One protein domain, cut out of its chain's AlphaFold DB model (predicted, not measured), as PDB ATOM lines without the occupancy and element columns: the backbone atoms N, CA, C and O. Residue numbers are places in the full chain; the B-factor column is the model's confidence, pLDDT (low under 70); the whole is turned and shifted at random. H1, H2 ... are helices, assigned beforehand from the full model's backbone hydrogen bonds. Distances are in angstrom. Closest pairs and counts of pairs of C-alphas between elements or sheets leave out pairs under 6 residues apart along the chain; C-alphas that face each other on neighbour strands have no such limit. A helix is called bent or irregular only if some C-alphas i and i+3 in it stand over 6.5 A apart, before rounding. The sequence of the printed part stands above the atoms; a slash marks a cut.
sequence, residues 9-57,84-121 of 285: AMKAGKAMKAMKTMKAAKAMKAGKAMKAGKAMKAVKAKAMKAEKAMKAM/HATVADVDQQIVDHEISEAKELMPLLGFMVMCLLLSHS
ATOM      1  N   ALA A   9     136.978 118.517 146.611       59.84
ATOM      2  CA  ALA A   9     137.367 119.483 145.582       59.84
ATOM      3  C   ALA A   9     136.381 120.665 145.463       59.84
ATOM      4  O   ALA A   9     136.801 121.798 145.227       59.84
ATOM      5  N   MET A  10     135.080 120.445 145.695       61.94
ATOM      6  CA  MET A  10     134.086 121.527 145.634       61.94
ATOM      7  C   MET A  10     134.199 122.529 146.793       61.94
ATOM      8  O   MET A  10     133.949 123.721 146.595       61.94
ATOM      9  N   LYS A  11     134.640 122.093 147.982       60.88
ATOM     10  CA  LYS A  11     134.828 122.986 149.141       60.88
ATOM     11  C   LYS A  11     135.989 123.973 148.931       60.88
ATOM     12  O   LYS A  11     135.869 125.145 149.282       60.88
ATOM     13  N   ALA A  12     137.055 123.549 148.246       62.19
ATOM     14  CA  ALA A  12     138.195 124.412 147.921       62.19
ATOM     15  C   ALA A  12     137.845 125.528 146.912       62.19
ATOM     16  O   ALA A  12     138.331 126.655 147.027       62.19
ATOM     17  N   GLY A  13     136.947 125.257 145.954       67.25
ATOM     18  CA  GLY A  13     136.524 126.248 144.957       67.25
ATOM     19  C   GLY A  13     135.747 127.436 145.542       67.25
ATOM     20  O   GLY A  13     135.901 128.566 145.069       67.25
ATOM     21  N   LYS A  14     134.947 127.215 146.597       63.66
ATOM     22  CA  LYS A  14     134.202 128.287 147.288       63.66
ATOM     23  C   LYS A  14     135.124 129.188 148.122       63.66
ATOM     24  O   LYS A  14     134.981 130.410 148.061       63.66
ATOM     25  N   ALA A  15     136.125 128.621 148.799       64.69
ATOM     26  CA  ALA A  15     137.088 129.390 149.596       64.69
ATOM     27  C   ALA A  15     137.899 130.390 148.743       64.69
ATOM     28  O   ALA A  15     138.113 131.538 149.138       64.69
ATOM     29  N   MET A  16     138.277 130.004 147.520       68.12
ATOM     30  CA  MET A  16     139.073 130.870 146.643       68.12
ATOM     31  C   MET A  16     138.297 132.098 146.124       68.12
ATOM     32  O   MET A  16     138.888 133.156 145.891       68.12
ATOM     33  N   LYS A  17     136.969 131.991 145.964       67.94
ATOM     34  CA  LYS A  17     136.109 133.127 145.585       67.94
ATOM     35  C   LYS A  17     135.951 134.134 146.729       67.94
ATOM     36  O   LYS A  17     136.022 135.333 146.467       67.94
ATOM     37  N   ALA A  18     135.832 133.666 147.972       64.75
ATOM     38  CA  ALA A  18     135.742 134.533 149.152       64.75
ATOM     39  C   ALA A  18     137.025 135.356 149.384       64.75
ATOM     40  O   ALA A  18     136.976 136.532 149.743       64.75
ATOM     41  N   MET A  19     138.198 134.787 149.092       69.88
ATOM     42  CA  MET A  19     139.462 135.520 149.240       69.88
ATOM     43  C   MET A  19     139.604 136.679 148.235       69.88
ATOM     44  O   MET A  19     140.145 137.737 148.565       69.88
ATOM     45  N   LYS A  20     139.086 136.517 147.006       70.50
ATOM     46  CA  LYS A  20     139.105 137.582 145.984       70.50
ATOM     47  C   LYS A  20     138.181 138.749 146.340       70.50
ATOM     48  O   LYS A  20     138.558 139.897 146.104       70.50
ATOM     49  N   THR A  21     137.017 138.490 146.937       67.94
ATOM     50  CA  THR A  21     136.083 139.555 147.340       67.94
ATOM     51  C   THR A  21     136.618 140.370 148.519       67.94
ATOM     52  O   THR A  21     136.535 141.599 148.494       67.94
ATOM     53  N   MET A  22     137.287 139.735 149.490       70.12
ATOM     54  CA  MET A  22     137.936 140.446 150.603       70.12
ATOM     55  C   MET A  22     139.028 141.424 150.139       70.12
ATOM     56  O   MET A  22     139.142 142.536 150.664       70.12
ATOM     57  N   LYS A  23     139.823 141.043 149.131       69.31
ATOM     58  CA  LYS A  23     140.909 141.893 148.614       69.31
ATOM     59  C   LYS A  23     140.369 143.123 147.870       69.31
ATOM     60  O   LYS A  23     140.924 144.212 148.012       69.31
ATOM     61  N   ALA A  24     139.247 142.979 147.163       63.56
ATOM     62  CA  ALA A  24     138.546 144.097 146.528       63.56
ATOM     63  C   ALA A  24     137.923 145.059 147.559       63.56
ATOM     64  O   ALA A  24     138.056 146.276 147.424       63.56
ATOM     65  N   ALA A  25     137.329 144.533 148.636       65.62
ATOM     66  CA  ALA A  25     136.752 145.353 149.704       65.62
ATOM     67  C   ALA A  25     137.808 146.227 150.415       65.62
ATOM     68  O   ALA A  25     137.577 147.416 150.653       65.62
ATOM     69  N   LYS A  26     139.006 145.682 150.683       65.81
ATOM     70  CA  LYS A  26     140.134 146.458 151.239       65.81
ATOM     71  C   LYS A  26     140.586 147.589 150.305       65.81
ATOM     72  O   LYS A  26     140.853 148.693 150.779       65.81
ATOM     73  N   ALA A  27     140.607 147.360 148.991       61.66
ATOM     74  CA  ALA A  27     140.978 148.386 148.013       61.66
ATOM     75  C   ALA A  27     139.959 149.544 147.940       61.66
ATOM     76  O   ALA A  27     140.351 150.708 147.843       61.66
ATOM     77  N   MET A  28     138.657 149.260 148.065       63.91
ATOM     78  CA  MET A  28     137.625 150.309 148.079       63.91
ATOM     79  C   MET A  28     137.723 151.217 149.314       63.91
ATOM     80  O   MET A  28     137.508 152.427 149.206       63.91
ATOM     81  N   LYS A  29     138.116 150.667 150.473       64.12
ATOM     82  CA  LYS A  29     138.310 151.442 151.712       64.12
ATOM     83  C   LYS A  29     139.477 152.438 151.583       64.12
ATOM     84  O   LYS A  29     139.354 153.584 152.011       64.12
ATOM     85  N   ALA A  30     140.555 152.048 150.896       57.25
ATOM     86  CA  ALA A  30     141.693 152.929 150.614       57.25
ATOM     87  C   ALA A  30     141.342 154.075 149.638       57.25
ATOM     88  O   ALA A  30     141.768 155.214 149.833       57.25
ATOM     89  N   GLY A  31     140.511 153.808 148.622       61.91
ATOM     90  CA  GLY A  31     140.074 154.828 147.660       61.91
ATOM     91  C   GLY A  31     139.232 155.952 148.284       61.91
ATOM     92  O   GLY A  31     139.380 157.116 147.902       61.91
ATOM     93  N   LYS A  32     138.389 155.635 149.279       58.28
ATOM     94  CA  LYS A  32     137.580 156.635 150.002       58.28
ATOM     95  C   LYS A  32     138.433 157.518 150.927       58.28
ATOM     96  O   LYS A  32     138.276 158.739 150.901       58.28
ATOM     97  N   ALA A  33     139.410 156.945 151.634       56.69
ATOM     98  CA  ALA A  33     140.329 157.705 152.493       56.69
ATOM     99  C   ALA A  33     141.132 158.769 151.715       56.69
ATOM    100  O   ALA A  33     141.364 159.882 152.195       56.69
ATOM    101  N   MET A  34     141.497 158.471 150.465       63.25
ATOM    102  CA  MET A  34     142.260 159.392 149.622       63.25
ATOM    103  C   MET A  34     141.441 160.614 149.153       63.25
ATOM    104  O   MET A  34     142.009 161.689 148.940       63.25
ATOM    105  N   LYS A  35     140.110 160.491 149.023       66.31
ATOM    106  CA  LYS A  35     139.219 161.629 148.718       66.31
ATOM    107  C   LYS A  35     139.025 162.542 149.933       66.31
ATOM    108  O   LYS A  35     139.135 163.760 149.778       66.31
ATOM    109  N   ALA A  36     138.861 161.977 151.130       64.38
ATOM    110  CA  ALA A  36     138.752 162.747 152.374       64.38
ATOM    111  C   ALA A  36     139.995 163.625 152.632       64.38
ATOM    112  O   ALA A  36     139.880 164.811 152.952       64.38
ATOM    113  N   GLY A  37     141.200 163.100 152.371       74.25
ATOM    114  CA  GLY A  37     142.444 163.867 152.519       74.25
ATOM    115  C   GLY A  37     142.552 165.093 151.595       74.25
ATOM    116  O   GLY A  37     143.169 166.095 151.964       74.25
ATOM    117  N   LYS A  38     141.933 165.062 150.402       71.31
ATOM    118  CA  LYS A  38     141.896 166.220 149.488       71.31
ATOM    119  C   LYS A  38     140.925 167.301 149.971       71.31
ATOM    120  O   LYS A  38     141.275 168.480 149.905       71.31
ATOM    121  N   ALA A  39     139.765 166.917 150.503       68.38
ATOM    122  CA  ALA A  39     138.798 167.858 151.071       68.38
ATOM    123  C   ALA A  39     139.380 168.603 152.286       68.38
ATOM    124  O   ALA A  39     139.320 169.833 152.354       68.38
ATOM    125  N   MET A  40     140.070 167.887 153.181       76.56
ATOM    126  CA  MET A  40     140.687 168.481 154.372       76.56
ATOM    127  C   MET A  40     141.776 169.517 154.026       76.56
ATOM    128  O   MET A  40     141.879 170.564 154.671       76.56
ATOM    129  N   LYS A  41     142.557 169.284 152.958       79.69
ATOM    130  CA  LYS A  41     143.539 170.266 152.459       79.69
ATOM    131  C   LYS A  41     142.875 171.546 151.934       79.69
ATOM    132  O   LYS A  41     143.400 172.633 152.176       79.69
ATOM    133  N   ALA A  42     141.727 171.439 151.264       74.75
ATOM    134  CA  ALA A  42     140.993 172.599 150.754       74.75
ATOM    135  C   ALA A  42     140.400 173.458 151.887       74.75
ATOM    136  O   ALA A  42     140.509 174.687 151.847       74.75
ATOM    137  N   VAL A  43     139.851 172.826 152.931       79.44
ATOM    138  CA  VAL A  43     139.343 173.526 154.126       79.44
ATOM    139  C   VAL A  43     140.477 174.259 154.847       79.44
ATOM    140  O   VAL A  43     140.360 175.450 155.139       79.44
ATOM    141  N   LYS A  44     141.628 173.599 155.040       81.69
ATOM    142  CA  LYS A  44     142.795 174.208 155.700       81.69
ATOM    143  C   LYS A  44     143.338 175.427 154.941       81.69
ATOM    144  O   LYS A  44     143.728 176.413 155.564       81.69
ATOM    145  N   ALA A  45     143.326 175.396 153.606       81.31
ATOM    146  CA  ALA A  45     143.743 176.533 152.784       81.31
ATOM    147  C   ALA A  45     142.792 177.739 152.913       81.31
ATOM    148  O   ALA A  45     143.255 178.879 153.007       81.31
ATOM    149  N   LYS A  46     141.472 177.504 152.964       81.25
ATOM    150  CA  LYS A  46     140.476 178.570 153.173       81.25
ATOM    151  C   LYS A  46     140.591 179.190 154.570       81.25
ATOM    152  O   LYS A  46     140.621 180.415 154.676       81.25
ATOM    153  N   ALA A  47     140.757 178.367 155.607       80.88
ATOM    154  CA  ALA A  47     140.947 178.836 156.982       80.88
ATOM    155  C   ALA A  47     142.196 179.729 157.124       80.88
ATOM    156  O   ALA A  47     142.118 180.836 157.656       80.88
ATOM    157  N   MET A  48     143.326 179.312 156.542       87.25
ATOM    158  CA  MET A  48     144.566 180.104 156.516       87.25
ATOM    159  C   MET A  48     144.402 181.459 155.805       87.25
ATOM    160  O   MET A  48     144.997 182.459 156.214       87.25
ATOM    161  N   LYS A  49     143.605 181.518 154.728       86.25
ATOM    162  CA  LYS A  49     143.346 182.770 153.997       86.25
ATOM    163  C   LYS A  49     142.492 183.737 154.824       86.25
ATOM    164  O   LYS A  49     142.788 184.931 154.838       86.25
ATOM    165  N   ALA A  50     141.501 183.225 155.554       79.06
ATOM    166  CA  ALA A  50     140.684 184.019 156.471       79.06
ATOM    167  C   ALA A  50     141.510 184.571 157.648       79.06
ATOM    168  O   ALA A  50     141.402 185.750 157.983       79.06
ATOM    169  N   GLU A  51     142.413 183.765 158.218       88.50
ATOM    170  CA  GLU A  51     143.291 184.202 159.311       88.50
ATOM    171  C   GLU A  51     144.237 185.336 158.876       88.50
ATOM    172  O   GLU A  51     144.420 186.319 159.600       88.50
ATOM    173  N   LYS A  52     144.803 185.249 157.663       84.38
ATOM    174  CA  LYS A  52     145.629 186.329 157.097       84.38
ATOM    175  C   LYS A  52     144.835 187.622 156.897       84.38
ATOM    176  O   LYS A  52     145.362 188.692 157.200       84.38
ATOM    177  N   ALA A  53     143.583 187.535 156.447       80.31
ATOM    178  CA  ALA A  53     142.710 188.704 156.314       80.31
ATOM    179  C   ALA A  53     142.416 189.356 157.678       80.31
ATOM    180  O   ALA A  53     142.522 190.575 157.812       80.31
ATOM    181  N   MET A  54     142.168 188.558 158.724       79.31
ATOM    182  CA  MET A  54     141.980 189.086 160.082       79.31
ATOM    183  C   MET A  54     143.249 189.736 160.648       79.31
ATOM    184  O   MET A  54     143.181 190.793 161.275       79.31
ATOM    185  N   LYS A  55     144.427 189.147 160.402       84.75
ATOM    186  CA  LYS A  55     145.711 189.741 160.811       84.75
ATOM    187  C   LYS A  55     145.991 191.071 160.103       84.75
ATOM    188  O   LYS A  55     146.573 191.958 160.722       84.75
ATOM    189  N   ALA A  56     145.547 191.242 158.854       80.06
ATOM    190  CA  ALA A  56     145.656 192.513 158.139       80.06
ATOM    191  C   ALA A  56     144.758 193.606 158.748       80.06
ATOM    192  O   ALA A  56     145.200 194.743 158.896       80.06
ATOM    193  N   MET A  57     143.544 193.250 159.187       76.38
ATOM    194  CA  MET A  57     142.613 194.184 159.840       76.38
ATOM    195  C   MET A  57     143.036 194.583 161.261       76.38
ATOM    196  O   MET A  57     142.612 195.620 161.763       76.38
ATOM    197  N   HIS A  84     129.131 184.316 161.797       70.19
ATOM    198  CA  HIS A  84     128.065 183.421 162.257       70.19
ATOM    199  C   HIS A  84     127.357 182.704 161.100       70.19
ATOM    200  O   HIS A  84     127.105 181.507 161.204       70.19
ATOM    201  N   ALA A  85     127.104 183.395 159.984       70.44
ATOM    202  CA  ALA A  85     126.536 182.776 158.789       70.44
ATOM    203  C   ALA A  85     127.482 181.728 158.177       70.44
ATOM    204  O   ALA A  85     127.034 180.651 157.805       70.44
ATOM    205  N   THR A  86     128.793 181.996 158.126       76.56
ATOM    206  CA  THR A  86     129.763 181.022 157.594       76.56
ATOM    207  C   THR A  86     129.965 179.808 158.494       76.56
ATOM    208  O   THR A  86     130.209 178.725 157.981       76.56
ATOM    209  N   VAL A  87     129.869 179.964 159.819       78.56
ATOM    210  CA  VAL A  87     129.956 178.829 160.751       78.56
ATOM    211  C   VAL A  87     128.710 177.954 160.622       78.56
ATOM    212  O   VAL A  87     128.847 176.749 160.463       78.56
ATOM    213  N   ALA A  88     127.520 178.561 160.561       77.50
ATOM    214  CA  ALA A  88     126.275 177.827 160.339       77.50
ATOM    215  C   ALA A  88     126.252 177.086 158.987       77.50
ATOM    216  O   ALA A  88     125.773 175.959 158.918       77.50
ATOM    217  N   ASP A  89     126.804 177.682 157.926       85.12
ATOM    218  CA  ASP A  89     126.902 177.042 156.606       85.12
ATOM    219  C   ASP A  89     127.875 175.848 156.604       85.12
ATOM    220  O   ASP A  89     127.611 174.825 155.974       85.12
ATOM    221  N   VAL A  90     128.984 175.937 157.347       85.00
ATOM    222  CA  VAL A  90     129.927 174.817 157.510       85.00
ATOM    223  C   VAL A  90     129.304 173.685 158.326       85.00
ATOM    224  O   VAL A  90     129.431 172.528 157.927       85.00
ATOM    225  N   ASP A  91     128.605 174.000 159.418       84.75
ATOM    226  CA  ASP A  91     127.915 172.997 160.236       84.75
ATOM    227  C   ASP A  91     126.810 172.296 159.428       84.75
ATOM    228  O   ASP A  91     126.698 171.070 159.467       84.75
ATOM    229  N   GLN A  92     126.060 173.042 158.607       83.75
ATOM    230  CA  GLN A  92     125.051 172.467 157.717       83.75
ATOM    231  C   GLN A  92     125.674 171.552 156.652       83.75
ATOM    232  O   GLN A  92     125.167 170.458 156.418       83.75
ATOM    233  N   GLN A  93     126.811 171.935 156.059       85.81
ATOM    234  CA  GLN A  93     127.522 171.082 155.096       85.81
ATOM    235  C   GLN A  93     128.038 169.776 155.720       85.81
ATOM    236  O   GLN A  93     128.068 168.752 155.037       85.81
ATOM    237  N   ILE A  94     128.443 169.790 156.996       89.75
ATOM    238  CA  ILE A  94     128.853 168.576 157.719       89.75
ATOM    239  C   ILE A  94     127.647 167.657 157.927       89.75
ATOM    240  O   ILE A  94     127.720 166.476 157.590       89.75
ATOM    241  N   VAL A  95     126.526 168.205 158.401       90.25
ATOM    242  CA  VAL A  95     125.287 167.443 158.619       90.25
ATOM    243  C   VAL A  95     124.764 166.851 157.307       90.25
ATOM    244  O   VAL A  95     124.438 165.665 157.252       90.25
ATOM    245  N   ASP A  96     124.746 167.627 156.222       88.81
ATOM    246  CA  ASP A  96     124.293 167.150 154.913       88.81
ATOM    247  C   ASP A  96     125.215 166.049 154.357       88.81
ATOM    248  O   ASP A  96     124.739 165.079 153.756       88.81
ATOM    249  N   HIS A  97     126.527 166.150 154.599       91.56
ATOM    250  CA  HIS A  97     127.486 165.108 154.236       91.56
ATOM    251  C   HIS A  97     127.227 163.811 155.017       91.56
ATOM    252  O   HIS A  97     127.100 162.754 154.399       91.56
ATOM    253  N   GLU A  98     127.068 163.877 156.341       91.31
ATOM    254  CA  GLU A  98     126.773 162.704 157.179       91.31
ATOM    255  C   GLU A  98     125.436 162.041 156.809       91.31
ATOM    256  O   GLU A  98     125.356 160.815 156.689       91.31
ATOM    257  N   ILE A  99     124.395 162.836 156.537       92.00
ATOM    258  CA  ILE A  99     123.094 162.327 156.080       92.00
ATOM    259  C   ILE A  99     123.225 161.649 154.710       92.00
ATOM    260  O   ILE A  99     122.616 160.599 154.478       92.00
ATOM    261  N   SER A 100     124.022 162.215 153.797       91.00
ATOM    262  CA  SER A 100     124.246 161.619 152.478       91.00
ATOM    263  C   SER A 100     124.983 160.277 152.563       91.00
ATOM    264  O   SER A 100     124.580 159.319 151.902       91.00
ATOM    265  N   GLU A 101     125.983 160.159 153.444       92.44
ATOM    266  CA  GLU A 101     126.696 158.902 153.685       92.44
ATOM    267  C   GLU A 101     125.780 157.846 154.314       92.44
ATOM    268  O   GLU A 101     125.757 156.697 153.865       92.44
ATOM    269  N   ALA A 102     124.958 158.231 155.297       89.62
ATOM    270  CA  ALA A 102     123.989 157.325 155.909       89.62
ATOM    271  C   ALA A 102     122.975 156.796 154.878       89.62
ATOM    272  O   ALA A 102     122.630 155.611 154.883       89.62
ATOM    273  N   LYS A 103     122.542 157.651 153.943       94.62
ATOM    274  CA  LYS A 103     121.604 157.282 152.876       94.62
ATOM    275  C   LYS A 103     122.199 156.286 151.878       94.62
ATOM    276  O   LYS A 103     121.466 155.428 151.392       94.62
ATOM    277  N   GLU A 104     123.502 156.350 151.601       92.75
ATOM    278  CA  GLU A 104     124.185 155.345 150.772       92.75
ATOM    279  C   GLU A 104     124.413 154.012 151.503       92.75
ATOM    280  O   GLU A 104     124.459 152.957 150.869       92.75
ATOM    281  N   LEU A 105     124.548 154.034 152.833       94.62
ATOM    282  CA  LEU A 105     124.821 152.834 153.630       94.62
ATOM    283  C   LEU A 105     123.560 152.038 153.985       94.62
ATOM    284  O   LEU A 105     123.637 150.813 154.100       94.62
ATOM    285  N   MET A 106     122.399 152.686 154.116       93.06
ATOM    286  CA  MET A 106     121.148 151.997 154.464       93.06
ATOM    287  C   MET A 106     120.757 150.860 153.495       93.06
ATOM    288  O   MET A 106     120.428 149.776 153.980       93.06
ATOM    289  N   PRO A 107     120.841 151.011 152.156       94.50
ATOM    290  CA  PRO A 107     120.561 149.915 151.226       94.50
ATOM    291  C   PRO A 107     121.537 148.742 151.368       94.50
ATOM    292  O   PRO A 107     121.140 147.588 151.229       94.50
ATOM    293  N   LEU A 108     122.810 149.026 151.669       94.56
ATOM    294  CA  LEU A 108     123.836 147.997 151.853       94.56
ATOM    295  C   LEU A 108     123.617 147.209 153.143       94.56
ATOM    296  O   LEU A 108     123.736 145.986 153.129       94.56
ATOM    297  N   LEU A 109     123.252 147.889 154.233       93.94
ATOM    298  CA  LEU A 109     122.862 147.234 155.481       93.94
ATOM    299  C   LEU A 109     121.605 146.384 155.285       93.94
ATOM    300  O   LEU A 109     121.589 145.230 155.706       93.94
ATOM    301  N   GLY A 110     120.598 146.902 154.576       96.12
ATOM    302  CA  GLY A 110     119.402 146.137 154.217       96.12
ATOM    303  C   GLY A 110     119.731 144.878 153.412       96.12
ATOM    304  O   GLY A 110     119.240 143.797 153.729       96.12
ATOM    305  N   PHE A 111     120.626 144.988 152.426       95.88
ATOM    306  CA  PHE A 111     121.096 143.842 151.649       95.88
ATOM    307  C   PHE A 111     121.863 142.829 152.511       95.88
ATOM    308  O   PHE A 111     121.621 141.633 152.400       95.88
ATOM    309  N   MET A 112     122.740 143.284 153.413       94.88
ATOM    310  CA  MET A 112     123.476 142.399 154.325       94.88
ATOM    311  C   MET A 112     122.539 141.635 155.265       94.88
ATOM    312  O   MET A 112     122.695 140.427 155.424       94.88
ATOM    313  N   VAL A 113     121.544 142.316 155.840       95.81
ATOM    314  CA  VAL A 113     120.526 141.683 156.692       95.81
ATOM    315  C   VAL A 113     119.703 140.676 155.887       95.81
ATOM    316  O   VAL A 113     119.494 139.559 156.348       95.81
ATOM    317  N   MET A 114     119.306 141.013 154.658       96.12
ATOM    318  CA  MET A 114     118.593 140.086 153.776       96.12
ATOM    319  C   MET A 114     119.439 138.850 153.432       96.12
ATOM    320  O   MET A 114     118.926 137.736 153.475       96.12
ATOM    321  N   CYS A 115     120.735 139.011 153.150       94.19
ATOM    322  CA  CYS A 115     121.642 137.883 152.926       94.19
ATOM    323  C   CYS A 115     121.794 136.998 154.169       94.19
ATOM    324  O   CYS A 115     121.833 135.776 154.034       94.19
ATOM    325  N   LEU A 116     121.864 137.588 155.365       93.81
ATOM    326  CA  LEU A 116     121.937 136.835 156.621       93.81
ATOM    327  C   LEU A 116     120.650 136.045 156.888       93.81
ATOM    328  O   LEU A 116     120.733 134.888 157.294       93.81
ATOM    329  N   LEU A 117     119.485 136.640 156.609       93.25
ATOM    330  CA  LEU A 117     118.188 135.966 156.724       93.25
ATOM    331  C   LEU A 117     118.041 134.828 155.708       93.25
ATOM    332  O   LEU A 117     117.589 133.747 156.070       93.25
ATOM    333  N   LEU A 118     118.468 135.040 154.461       91.81
ATOM    334  CA  LEU A 118     118.459 133.988 153.441       91.81
ATOM    335  C   LEU A 118     119.408 132.839 153.802       91.81
ATOM    336  O   LEU A 118     119.034 131.686 153.636       91.81
ATOM    337  N   SER A 119     120.581 133.145 154.365       91.19
ATOM    338  CA  SER A 119     121.540 132.113 154.790       91.19
ATOM    339  C   SER A 119     121.003 131.267 155.952       91.19
ATOM    340  O   SER A 119     121.246 130.071 155.988       91.19
ATOM    341  N   HIS A 120     120.239 131.856 156.881       86.62
ATOM    342  CA  HIS A 120     119.608 131.100 157.975       86.62
ATOM    343  C   HIS A 120     118.394 130.275 157.524       86.62
ATOM    344  O   HIS A 120     118.057 129.276 158.161       86.62
ATOM    345  N   SER A 121     117.729 130.676 156.437       84.06
ATOM    346  CA  SER A 121     116.592 129.923 155.906       84.06
ATOM    347  C   SER A 121     117.018 128.577 155.322       84.06
ATOM    348  O   SER A 121     116.287 127.608 155.480       84.06
TER     349      SER A 121
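What this domain is: This is residues 9 to 57 and 84 to 121 of the 285 residues of the protein "Hypothetical protein" of Symbiodinium sp. KB8 (UniProt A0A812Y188). Two long helices run lengthwise as two rails, in opposite directions, with an open gap between them: H1, the longer, makes the whole length, and H2, bent but nearly straight, runs back along part of it. The printed part has 87 residues, with two named helices, H1 then H2, and no named strand; the class is all helix. The whole is extended, with a radius of gyration of the C-alphas of 21.8 A, and its outline is a rod spanning 76 by 24 by 10 A.

How they stand to each other: H1, residues 9 to 57, stands free over its whole length. H2, residues 84 to 121, was assigned as one helix by its hydrogen bonds but is bent: C-alphas 104 and 107 are 6.5 A apart. Its arms H2a, residues 84 to 104, and H2b, residues 107 to 121, stand at a shallow tilt of 26 degrees. Residues 84 to 121 also stand free. H1 and H2a are apart, and so are H1 and H2b, with no C-alpha of the one within 8 A of the other. In H2a and H2b every O i to N i+4 pair is within hydrogen-bond range; in H1, 38 of 45 are.

Where its parts are: H1 begins at C-alpha 9, (137.367, 119.483, 145.582), and ends at C-alpha 57, (142.613, 194.184, 159.840), 76.2 A away. H2a measures 30.6 A from C-alpha 84 to C-alpha 104. H2b measures 20.9 A and ends at C-alpha 121, (116.592, 129.923, 155.906).

The domain as a whole: The C-alphas of Ala 9 and Met 57 are the two farthest apart, at 76.2 A. The link from H1 to H2 runs across the cut: residues 58 to 83 are not printed, and C-alphas 57 and 84 are 18.3 A apart. The mean pLDDT of the printed part is 78.9; residues 9 to 19, 21, 23 to 36 and 39 are under 70.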